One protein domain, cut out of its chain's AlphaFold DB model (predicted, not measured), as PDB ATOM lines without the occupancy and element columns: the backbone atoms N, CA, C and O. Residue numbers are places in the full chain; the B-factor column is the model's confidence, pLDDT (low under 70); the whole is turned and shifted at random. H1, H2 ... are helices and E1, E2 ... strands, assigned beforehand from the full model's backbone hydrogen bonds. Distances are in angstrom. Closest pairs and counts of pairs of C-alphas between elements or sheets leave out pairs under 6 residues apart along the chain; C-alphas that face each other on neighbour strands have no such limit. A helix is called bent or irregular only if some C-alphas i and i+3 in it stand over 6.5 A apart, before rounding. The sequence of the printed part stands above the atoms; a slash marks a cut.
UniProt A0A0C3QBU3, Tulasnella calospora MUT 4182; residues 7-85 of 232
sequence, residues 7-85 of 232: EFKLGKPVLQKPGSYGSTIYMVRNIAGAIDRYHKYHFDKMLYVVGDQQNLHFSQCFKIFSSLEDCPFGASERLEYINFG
ATOM      1  N   GLU A   7      30.041  28.117  32.870       88.06
ATOM      2  CA  GLU A   7      31.403  28.204  32.314       88.06
ATOM      3  C   GLU A   7      31.820  29.651  31.995       88.06
ATOM      4  O   GLU A   7      32.958  30.056  32.229       88.06
ATOM      5  N   PHE A   8      30.875  30.455  31.507       85.31
ATOM      6  CA  PHE A   8      31.088  31.845  31.107       85.31
ATOM      7  C   PHE A   8      30.702  32.845  32.203       85.31
ATOM      8  O   PHE A   8      30.705  34.049  31.955       85.31
ATOM      9  N   LYS A   9      30.358  32.369  33.409       87.56
ATOM     10  CA  LYS A   9      29.812  33.170  34.518       87.56
ATOM     11  C   LYS A   9      28.504  33.888  34.156       87.56
ATOM     12  O   LYS A   9      28.225  34.970  34.669       87.56
ATOM     13  N   LEU A  10      27.702  33.293  33.267       87.81
ATOM     14  CA  LEU A  10      26.448  33.876  32.774       87.81
ATOM     15  C   LEU A  10      25.189  33.168  33.296       87.81
ATOM     16  O   LEU A  10      24.081  33.592  32.965       87.81
ATOM     17  N   GLY A  11      25.317  32.141  34.138       90.06
ATOM     18  CA  GLY A  11      24.169  31.440  34.712       90.06
ATOM     19  C   GLY A  11      23.466  30.518  33.714       90.06
ATOM     20  O   GLY A  11      23.994  30.189  32.653       90.06
ATOM     21  N   LYS A  12      22.223  30.133  34.032       89.81
ATOM     22  CA  LYS A  12      21.428  29.196  33.220       89.81
ATOM     23  C   LYS A  12      20.171  29.857  32.654       89.81
ATOM     24  O   LYS A  12      19.098  29.731  33.255       89.81
ATOM     25  N   PRO A  13      20.256  30.608  31.539       86.44
ATOM     26  CA  PRO A  13      19.074  31.198  30.929       86.44
ATOM     27  C   PRO A  13      18.070  30.117  30.525       86.44
ATOM     28  O   PRO A  13      18.369  29.174  29.788       86.44
ATOM     29  N   VAL A  14      16.835  30.277  30.993       84.38
ATOM     30  CA  VAL A  14      15.714  29.454  30.538       84.38
ATOM     31  C   VAL A  14      15.418  29.836  29.088       84.38
ATOM     32  O   VAL A  14      15.413  31.018  28.747       84.38
ATOM     33  N   LEU A  15      15.132  28.846  28.242       78.56
ATOM     34  CA  LEU A  15      14.653  29.033  26.863       78.56
ATOM     35  C   LEU A  15      13.200  28.594  26.672       78.56
ATOM     36  O   LEU A  15      12.509  29.071  25.778       78.56
ATOM     37  N   GLN A  16      12.709  27.718  27.541       79.56
ATOM     38  CA  GLN A  16      11.320  27.281  27.537       79.56
ATOM     39  C   GLN A  16      10.915  26.889  28.952       79.56
ATOM     40  O   GLN A  16      11.597  26.071  29.587       79.56
ATOM     41  N   LYS A  17       9.806  27.452  29.443       76.56
ATOM     42  CA  LYS A  17       9.283  27.122  30.773       76.56
ATOM     43  C   LYS A  17       8.716  25.692  30.786       76.56
ATOM     44  O   LYS A  17       7.988  25.337  29.851       76.56
ATOM     45  N   PRO A  18       9.002  24.883  31.822       67.94
ATOM     46  CA  PRO A  18       8.337  23.595  32.018       67.94
ATOM     47  C   PRO A  18       6.812  23.771  32.050       67.94
ATOM     48  O   PRO A  18       6.321  24.735  32.632       67.94
ATOM     49  N   GLY A  19       6.067  22.879  31.391       68.31
ATOM     50  CA  GLY A  19       4.595  22.914  31.368       68.31
ATOM     51  C   GLY A  19       3.959  23.999  30.487       68.31
ATOM     52  O   GLY A  19       2.746  24.151  30.498       68.31
ATOM     53  N   SER A  20       4.741  24.753  29.709       65.19
ATOM     54  CA  SER A  20       4.239  25.924  28.970       65.19
ATOM     55  C   SER A  20       3.741  25.663  27.537       65.19
ATOM     56  O   SER A  20       3.651  26.607  26.757       65.19
ATOM     57  N   TYR A  21       3.436  24.411  27.169       63.94
ATOM     58  CA  TYR A  21       2.895  24.009  25.851       63.94
ATOM     59  C   TYR A  21       3.531  24.719  24.631       63.94
ATOM     60  O   TYR A  21       2.836  25.106  23.699       63.94
ATOM     61  N   GLY A  22       4.852  24.933  24.628       62.00
ATOM     62  CA  GLY A  22       5.532  25.575  23.493       62.00
ATOM     63  C   GLY A  22       5.632  27.104  23.536       62.00
ATOM     64  O   GLY A  22       6.196  27.679  22.611       62.00
ATOM     65  N   SER A  23       5.167  27.785  24.592       62.94
ATOM     66  CA  SER A  23       5.291  29.248  24.671       62.94
ATOM     67  C   SER A  23       6.762  29.701  24.675       62.94
ATOM     68  O   SER A  23       7.576  29.273  25.502       62.94
ATOM     69  N   THR A  24       7.118  30.576  23.731       66.38
ATOM     70  CA  THR A  24       8.480  31.108  23.598       66.38
ATOM     71  C   THR A  24       8.702  32.281  24.547       66.38
ATOM     72  O   THR A  24       7.941  33.255  24.557       66.38
ATOM     73  N   ILE A  25       9.788  32.247  25.313       79.06
ATOM     74  CA  ILE A  25      10.162  33.355  26.201       79.06
ATOM     75  C   ILE A  25      11.069  34.369  25.498       79.06
ATOM     76  O   ILE A  25      11.528  34.148  24.379       79.06
ATOM     77  N   TYR A  26      11.268  35.525  26.137       79.81
ATOM     78  CA  TYR A  26      11.909  36.704  25.541       79.81
ATOM     79  C   TYR A  26      13.287  36.405  24.922       79.81
ATOM     80  O   TYR A  26      13.584  36.903  23.842       79.81
ATOM     81  N   MET A  27      14.073  35.515  25.540       82.12
ATOM     82  CA  MET A  27      15.359  35.033  25.013       82.12
ATOM     83  C   MET A  27      15.234  34.420  23.612       82.12
ATOM     84  O   MET A  27      15.892  34.866  22.678       82.12
ATOM     85  N   VAL A  28      14.324  33.459  23.436       82.94
ATOM     86  CA  VAL A  28      14.106  32.785  22.143       82.94
ATOM     87  C   VAL A  28      13.599  33.766  21.086       82.94
ATOM     88  O   VAL A  28      14.013  33.700  19.934       82.94
ATOM     89  N   ARG A  29      12.750  34.723  21.481       83.69
ATOM     90  CA  ARG A  29      12.232  35.756  20.572       83.69
ATOM     91  C   ARG A  29      13.317  36.722  20.089       83.69
ATOM     92  O   ARG A  29      13.305  37.076  18.916       83.69
ATOM     93  N   ASN A  30      14.258  37.118  20.948       82.75
ATOM     94  CA  ASN A  30      15.395  37.951  20.532       82.75
ATOM     95  C   ASN A  30      16.342  37.185  19.603       82.75
ATOM     96  O   ASN A  30      16.794  37.746  18.608       82.75
ATOM     97  N   ILE A  31      16.575  35.897  19.880       83.00
ATOM     98  CA  ILE A  31      17.381  35.028  19.013       83.00
ATOM     99  C   ILE A  31      16.758  34.912  17.621       83.00
ATOM    100  O   ILE A  31      17.404  35.235  16.625       83.00
ATOM    101  N   ALA A  32      15.482  34.531  17.556       85.50
ATOM    102  CA  ALA A  32      14.752  34.419  16.298       85.50
ATOM    103  C   ALA A  32      14.691  35.761  15.551       85.50
ATOM    104  O   ALA A  32      14.936  35.808  14.351       85.50
ATOM    105  N   GLY A  33      14.436  36.861  16.267       87.38
ATOM    106  CA  GLY A  33      14.382  38.197  15.678       87.38
ATOM    107  C   GLY A  33      15.709  38.651  15.070       87.38
ATOM    108  O   GLY A  33      15.702  39.305  14.033       87.38
ATOM    109  N   ALA A  34      16.851  38.300  15.668       86.81
ATOM    110  CA  ALA A  34      18.160  38.623  15.097       86.81
ATOM    111  C   ALA A  34      18.438  37.848  13.801       86.81
ATOM    112  O   ALA A  34      18.913  38.436  12.831       86.81
ATOM    113  N   ILE A  35      18.105  36.552  13.780       86.94
ATOM    114  CA  ILE A  35      18.253  35.687  12.601       86.94
ATOM    115  C   ILE A  35      17.355  36.170  11.464       86.94
ATOM    116  O   ILE A  35      17.833  36.372  10.351       86.94
ATOM    117  N   ASP A  36      16.081  36.435  11.755       89.56
ATOM    118  CA  ASP A  36      15.120  36.926  10.767       89.56
ATOM    119  C   ASP A  36      15.551  38.274  10.167       89.56
ATOM    120  O   ASP A  36      15.572  38.454   8.949       89.56
ATOM    121  N   ARG A  37      16.020  39.208  11.008       91.00
ATOM    122  CA  ARG A  37      16.594  40.481  10.539       91.00
ATOM    123  C   ARG A  37      17.805  40.269   9.643       91.00
ATOM    124  O   ARG A  37      17.957  41.007   8.675       91.00
ATOM    125  N   TYR A  38      18.664  39.300   9.941       89.44
ATOM    126  CA  TYR A  38      19.824  39.047   9.097       89.44
ATOM    127  C   TYR A  38      19.424  38.462   7.745       89.44
ATOM    128  O   TYR A  38      19.901  38.939   6.723       89.44
ATOM    129  N   HIS A  39      18.505  37.498   7.715       89.06
ATOM    130  CA  HIS A  39      17.989  36.962   6.453       89.06
ATOM    131  C   HIS A  39      17.301  38.031   5.603       89.06
ATOM    132  O   HIS A  39      17.367  37.980   4.380       89.06
ATOM    133  N   LYS A  40      16.647  39.004   6.242       92.88
ATOM    134  CA  LYS A  40      15.950  40.078   5.536       92.88
ATOM    135  C   LYS A  40      16.873  41.193   5.048       92.88
ATOM    136  O   LYS A  40      16.667  41.710   3.956       92.88
ATOM    137  N   TYR A  41      17.818  41.623   5.880       91.88
ATOM    138  CA  TYR A  41      18.587  42.848   5.643       91.88
ATOM    139  C   TYR A  41      20.061  42.600   5.332       91.88
ATOM    140  O   TYR A  41      20.729  43.534   4.905       91.88
ATOM    141  N   HIS A  42      20.574  41.391   5.573       89.25
ATOM    142  CA  HIS A  42      21.992  41.043   5.432       89.25
ATOM    143  C   HIS A  42      22.923  42.080   6.077       89.25
ATOM    144  O   HIS A  42      23.911  42.501   5.486       89.25
ATOM    145  N   PHE A  43      22.574  42.531   7.286       91.50
ATOM    146  CA  PHE A  43      23.259  43.648   7.930       91.50
ATOM    147  C   PHE A  43      24.754  43.363   8.169       91.50
ATOM    148  O   PHE A  43      25.155  42.264   8.567       91.50
ATOM    149  N   ASP A  44      25.580  44.397   8.009       88.88
ATOM    150  CA  ASP A  44      26.994  44.362   8.400       88.88
ATOM    151  C   ASP A  44      27.173  44.542   9.909       88.88
ATOM    152  O   ASP A  44      28.069  43.954  10.510       88.88
ATOM    153  N   LYS A  45      26.279  45.315  10.539       89.00
ATOM    154  CA  LYS A  45      26.273  45.564  11.981       89.00
ATOM    155  C   LYS A  45      24.854  45.780  12.501       89.00
ATOM    156  O   LYS A  45      24.048  46.438  11.846       89.00
ATOM    157  N   MET A  46      24.554  45.272  13.693       90.25
ATOM    158  CA  MET A  46      23.300  45.525  14.404       90.25
ATOM    159  C   MET A  46      23.582  45.985  15.836       90.25
ATOM    160  O   MET A  46      24.231  45.287  16.616       90.25
ATOM    161  N   LEU A  47      23.065  47.167  16.175       89.44
ATOM    162  CA  LEU A  47      23.226  47.796  17.484       89.44
ATOM    163  C   LEU A  47      21.978  47.562  18.343       89.44
ATOM    164  O   LEU A  47      20.863  47.891  17.936       89.44
ATOM    165  N   TYR A  48      22.167  47.035  19.549       87.31
ATOM    166  CA  TYR A  48      21.127  46.914  20.567       87.31
ATOM    167  C   TYR A  48      21.277  48.034  21.590       87.31
ATOM    168  O   TYR A  48      22.129  47.953  22.470       87.31
ATOM    169  N   VAL A  49      20.439  49.067  21.487       85.31
ATOM    170  CA  VAL A  49      20.417  50.187  22.438       85.31
ATOM    171  C   VAL A  49      19.374  49.910  23.519       85.31
ATOM    172  O   VAL A  49      18.180  50.089  23.284       85.31
ATOM    173  N   VAL A  50      19.795  49.415  24.686       83.62
ATOM    174  CA  VAL A  50      18.871  49.002  25.763       83.62
ATOM    175  C   VAL A  50      19.417  49.401  27.131       83.62
ATOM    176  O   VAL A  50      20.622  49.415  27.343       83.62
ATOM    177  N   GLY A  51      18.527  49.724  28.070       77.38
ATOM    178  CA  GLY A  51      18.921  50.101  29.425       77.38
ATOM    179  C   GLY A  51      19.745  49.019  30.135       77.38
ATOM    180  O   GLY A  51      19.507  47.819  29.972       77.38
ATOM    181  N   ASP A  52      20.670  49.462  30.982       76.94
ATOM    182  CA  ASP A  52      21.662  48.649  31.697       76.94
ATOM    183  C   ASP A  52      21.101  47.465  32.509       76.94
ATOM    184  O   ASP A  52      21.786  46.464  32.730       76.94
ATOM    185  N   GLN A  53      19.828  47.508  32.900       77.69
ATOM    186  CA  GLN A  53      19.171  46.402  33.606       77.69
ATOM    187  C   GLN A  53      19.095  45.122  32.776       77.69
ATOM    188  O   GLN A  53      18.862  44.049  33.330       77.69
ATOM    189  N   GLN A  54      19.272  45.222  31.457       79.56
ATOM    190  CA  GLN A  54      19.281  44.076  30.555       79.56
ATOM    191  C   GLN A  54      20.693  43.584  30.213       79.56
ATOM    192  O   GLN A  54      20.817  42.674  29.394       79.56
ATOM    193  N   ASN A  55      21.747  44.091  30.873       81.75
ATOM    194  CA  ASN A  55      23.133  43.671  30.627       81.75
ATOM    195  C   ASN A  55      23.288  42.137  30.648       81.75
ATOM    196  O   ASN A  55      23.795  41.557  29.695       81.75
ATOM    197  N   LEU A  56      22.800  41.461  31.699       83.88
ATOM    198  CA  LEU A  56      22.907  39.999  31.812       83.88
ATOM    199  C   LEU A  56      22.168  39.278  30.675       83.88
ATOM    200  O   LEU A  56      22.678  38.304  30.127       83.88
ATOM    201  N   HIS A  57      20.987  39.773  30.304       83.88
ATOM    202  CA  HIS A  57      20.176  39.189  29.241       83.88
ATOM    203  C   HIS A  57      20.881  39.252  27.881       83.88
ATOM    204  O   HIS A  57      20.935  38.244  27.175       83.88
ATOM    205  N   PHE A  58      21.451  40.406  27.524       83.75
ATOM    206  CA  PHE A  58      22.161  40.568  26.254       83.75
ATOM    207  C   PHE A  58      23.499  39.826  26.233       83.75
ATOM    208  O   PHE A  58      23.809  39.196  25.225       83.75
ATOM    209  N   SER A  59      24.230  39.778  27.354       83.56
ATOM    210  CA  SER A  59      25.427  38.933  27.474       83.56
ATOM    211  C   SER A  59      25.105  37.450  27.265       83.56
ATOM    212  O   SER A  59      25.820  36.758  26.542       83.56
ATOM    213  N   GLN A  60      23.996  36.962  27.833       86.69
ATOM    214  CA  GLN A  60      23.500  35.604  27.587       86.69
ATOM    215  C   GLN A  60      23.094  35.404  26.118       86.69
ATOM    216  O   GLN A  60      23.504  34.412  25.522       86.69
ATOM    217  N   CYS A  61      22.343  36.336  25.513       83.25
ATOM    218  CA  CYS A  61      21.949  36.261  24.098       83.25
ATOM    219  C   CYS A  61      23.168  36.136  23.180       83.25
ATOM    220  O   CYS A  61      23.229  35.234  22.351       83.25
ATOM    221  N   PHE A  62      24.143  37.035  23.334       85.25
ATOM    222  CA  PHE A  62      25.338  37.081  22.491       85.25
ATOM    223  C   PHE A  62      26.190  35.833  22.659       85.25
ATOM    224  O   PHE A  62      26.670  35.282  21.667       85.25
ATOM    225  N   LYS A  63      26.299  35.325  23.893       84.88
ATOM    226  CA  LYS A  63      26.993  34.068  24.130       84.88
ATOM    227  C   LYS A  63      26.288  32.895  23.457       84.88
ATOM    228  O   LYS A  63      26.958  32.117  22.785       84.88
ATOM    229  N   ILE A  64      24.962  32.805  23.564       85.00
ATOM    230  CA  ILE A  64      24.183  31.769  22.875       85.00
ATOM    231  C   ILE A  64      24.406  31.861  21.366       85.00
ATOM    232  O   ILE A  64      24.733  30.849  20.758       85.00
ATOM    233  N   PHE A  65      24.318  33.054  20.768       81.31
ATOM    234  CA  PHE A  65      24.565  33.202  19.336       81.31
ATOM    235  C   PHE A  65      25.978  32.768  18.921       81.31
ATOM    236  O   PHE A  65      26.122  32.111  17.898       81.31
ATOM    237  N   SER A  66      27.007  33.095  19.713       77.69
ATOM    238  CA  SER A  66      28.395  32.688  19.434       77.69
ATOM    239  C   SER A  66      28.624  31.174  19.498       77.69
ATOM    240  O   SER A  66      29.638  30.686  19.014       77.69
ATOM    241  N   SER A  67      27.698  30.440  20.118       79.38
ATOM    242  CA  SER A  67      27.757  28.990  20.299       79.38
ATOM    243  C   SER A  67      26.837  28.227  19.339       79.38
ATOM    244  O   SER A  67      26.799  27.002  19.395       79.38
ATOM    245  N   LEU A  68      26.090  28.921  18.472       78.62
ATOM    246  CA  LEU A  68      25.304  28.293  17.411       78.62
ATOM    247  C   LEU A  68      26.214  28.009  16.211       78.62
ATOM    248  O   LEU A  68      26.706  28.950  15.591       78.62
ATOM    249  N   GLU A  69      26.398  26.730  15.873       69.44
ATOM    250  CA  GLU A  69      27.198  26.300  14.711       69.44
ATOM    251  C   GLU A  69      26.693  26.930  13.400       69.44
ATOM    252  O   GLU A  69      27.490  27.419  12.606       69.44
ATOM    253  N   ASP A  70      25.370  27.037  13.235       69.62
ATOM    254  CA  ASP A  70      24.719  27.616  12.051       69.62
ATOM    255  C   ASP A  70      24.339  29.099  12.221       69.62
ATOM    256  O   ASP A  70      23.340  29.563  11.668       69.62
ATOM    257  N   CYS A  71      25.076  29.882  13.020       74.69
ATOM    258  CA  CYS A  71      24.795  31.316  13.134       74.69
ATOM    259  C   CYS A  71      25.150  32.043  11.819       74.69
ATOM    260  O   CYS A  71      26.336  32.208  11.521       74.69
ATOM    261  N   PRO A  72      24.174  32.570  11.049       70.31
ATOM    262  CA  PRO A  72      24.429  33.008   9.674       70.31
ATOM    263  C   PRO A  72      25.223  34.323   9.574       70.31
ATOM    264  O   PRO A  72      25.610  34.730   8.481       70.31
ATOM    265  N   PHE A  73      25.467  34.994  10.704       69.88
ATOM    266  CA  PHE A  73      26.074  36.325  10.772       69.88
ATOM    267  C   PHE A  73      27.276  36.436  11.718       69.88
ATOM    268  O   PHE A  73      27.695  37.555  11.996       69.88
ATOM    269  N   GLY A  74      27.829  35.323  12.225       68.44
ATOM    270  CA  GLY A  74      29.033  35.353  13.073       68.44
ATOM    271  C   GLY A  74      28.887  36.302  14.270       68.44
ATOM    272  O   GLY A  74      29.517  37.356  14.338       68.44
ATOM    273  N   ALA A  75      27.990  35.966  15.198       61.88
ATOM    274  CA  ALA A  75      27.397  36.915  16.144       61.88
ATOM    275  C   ALA A  75      28.346  37.757  17.007       61.88
ATOM    276  O   ALA A  75      27.963  38.855  17.403       61.88
ATOM    277  N   SER A  76      29.557  37.275  17.293       60.62
ATOM    278  CA  SER A  76      30.562  38.026  18.051       60.62
ATOM    279  C   SER A  76      31.124  39.239  17.304       60.62
ATOM    280  O   SER A  76      31.660  40.133  17.950       60.62
ATOM    281  N   GLU A  77      31.013  39.286  15.973       65.94
ATOM    282  CA  GLU A  77      31.600  40.357  15.154       65.94
ATOM    283  C   GLU A  77      30.577  41.420  14.731       65.94
ATOM    284  O   GLU A  77      30.929  42.589  14.573       65.94
ATOM    285  N   ARG A  78      29.303  41.036  14.559       80.50
ATOM    286  CA  ARG A  78      28.275  41.908  13.956       80.50
ATOM    287  C   ARG A  78      27.240  42.461  14.931       80.50
ATOM    288  O   ARG A  78      26.489  43.364  14.559       80.50
ATOM    289  N   LEU A  79      27.163  41.936  16.154       84.12
ATOM    290  CA  LEU A  79      26.227  42.413  17.174       84.12
ATOM    291  C   LEU A  79      26.954  43.250  18.225       84.12
ATOM    292  O   LEU A  79      27.939  42.803  18.805       84.12
ATOM    293  N   GLU A  80      26.430  44.437  18.522       84.94
ATOM    294  CA  GLU A  80      26.960  45.281  19.593       84.94
ATOM    295  C   GLU A  80      25.845  45.736  20.532       84.94
ATOM    296  O   GLU A  80      24.748  46.093  20.103       84.94
ATOM    297  N   TYR A  81      26.132  45.711  21.831       84.50
ATOM    298  CA  TYR A  81      25.215  46.138  22.875       84.50
ATOM    299  C   TYR A  81      25.651  47.496  23.428       84.50
ATOM    300  O   TYR A  81      26.752  47.639  23.958       84.50
ATOM    301  N   ILE A  82      24.773  48.488  23.300       81.50
ATOM    302  CA  ILE A  82      24.981  49.867  23.733       81.50
ATOM    303  C   ILE A  82      24.024  50.131  24.893       81.50
ATOM    304  O   ILE A  82      22.820  50.298  24.698       81.50
ATOM    305  N   ASN A  83      24.553  50.167  26.112       82.69
ATOM    306  CA  ASN A  83      23.742  50.397  27.300       82.69
ATOM    307  C   ASN A  83      23.638  51.872  27.700       82.69
ATOM    308  O   ASN A  83      24.499  52.688  27.356       82.69
ATOM    309  N   PHE A  84      22.569  52.185  28.438       73.25
ATOM    310  CA  PHE A  84      22.336  53.476  29.085       73.25
ATOM    311  C   PHE A  84      21.706  53.306  30.484       73.25
ATOM    312  O   PHE A  84      21.042  52.301  30.753       73.25
ATOM    313  N   GLY A  85      21.961  54.252  31.389       71.81
ATOM    314  CA  GLY A  85      21.484  54.271  32.772       71.81
ATOM    315  C   GLY A  85      20.010  54.664  32.896       71.81
ATOM    316  O   GLY A  85      19.322  54.926  31.911       71.81
TER     317      GLY A  85
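What this domain is: This is residues 7 to 85 of the 232 residues of a protein of Tulasnella calospora MUT 4182 (UniProt A0A0C3QBU3). What would one see first in this model? Helix H2 packs over one face of a ribbon of two parallel strands, E1 and E2, and is nearer to E2 than to E1, while the longer helix H1 crosses H2 steeply and packs on it with residues 27 to 31 alone. Before H1 comes a long loop, residues 7 to 25, with no named element. What are the parts and the size? The printed part has 79 residues, with three named helices and two named strands in the order H1, E1, H2, H3, E2; the class is mixed, helices and strands, and the sheet has the order E1, E2, all parallel. It is compact, with a radius of gyration of the C-alphas of 13.1 A, and its C-alphas span 38 by 31 by 23 A.

Where its parts are: What comes before the first named element? Residues 7 to 25 do, beginning with C-alpha 7 at (31.403, 28.204, 32.314); their C-alphas lie 11 to 23 A from the mean of all C-alphas. Where do H1 and E1 run? H1 holds residues 26 to 41, 21.9 A from first to last C-alpha, and begins at C-alpha 26, (11.909, 36.704, 25.541). E1 holds residues 46 to 51 and measures 16.3 A. What follows E1? H2 holds residues 52 to 66 and measures 21.2 A; it is irregular, with C-alphas 53 and 56 at 7.6 A. H3, residues 75 to 78, is 5.5 A long. Where does the last element end? E2 holds residues 79 to 84, 16.7 A long, and ends at C-alpha 84, (22.336, 53.476, 29.085).

How they stand to each other: How does H1 stand to the other elements? H1 and H2 touch, through residues 27 to 31 of H1 alone, with Met 27 and Cys 61 as the closest C-alphas at 6.8 A. Their lines stand at a steep tilt of 62 degrees and run the same way. H1 is apart from H3 and from E2. How are the strands paired? E1 and E2 are parallel neighbours with 25 degrees between their directions; N 48 and O 80 are within hydrogen-bond range at 2.8 A, and so are N 80 and O 46 at 3.0 A. With H2 and H3 between them they form a strand-helix-strand unit, two parallel neighbour strands joined through helices, and its crossover is right-handed. Where are H2 and H3? H2 has 20 pairs of C-alphas within 10 A with E2 and 2 with E1; the closest C-alphas of H2 and E2 are those of Asp 52 and Asn 83, 5.2 A apart. H3 touches H2 through residues 62 to 66 of H2 alone, and the closest C-alphas, those of Ser 66 and Ala 75, are 5.4 A apart. What do the helix backbones show? In H1 each O i to N i+4 pair is within hydrogen-bond range, in H2 9 of 11 are, and H3 is too short for such a pair.

The domain as a whole: How far does the printed part reach? The two C-alphas farthest apart are those of Gly 19 and Asp 44, at 38.6 A, and the first and last printed C-alphas, 7 and 85, are 27.9 A apart. Is it cut, and how long are the links? The printed part has no cut. The links H1 to E1, E1 to H2 and H3 to E2 are tight, and the link H2 to H3, 8 residues, is short. Where is confidence low? The mean pLDDT of the printed part is 80.7, and 14 residues are under 70: residues 18 to 24, 69 to 70 and 73 to 77.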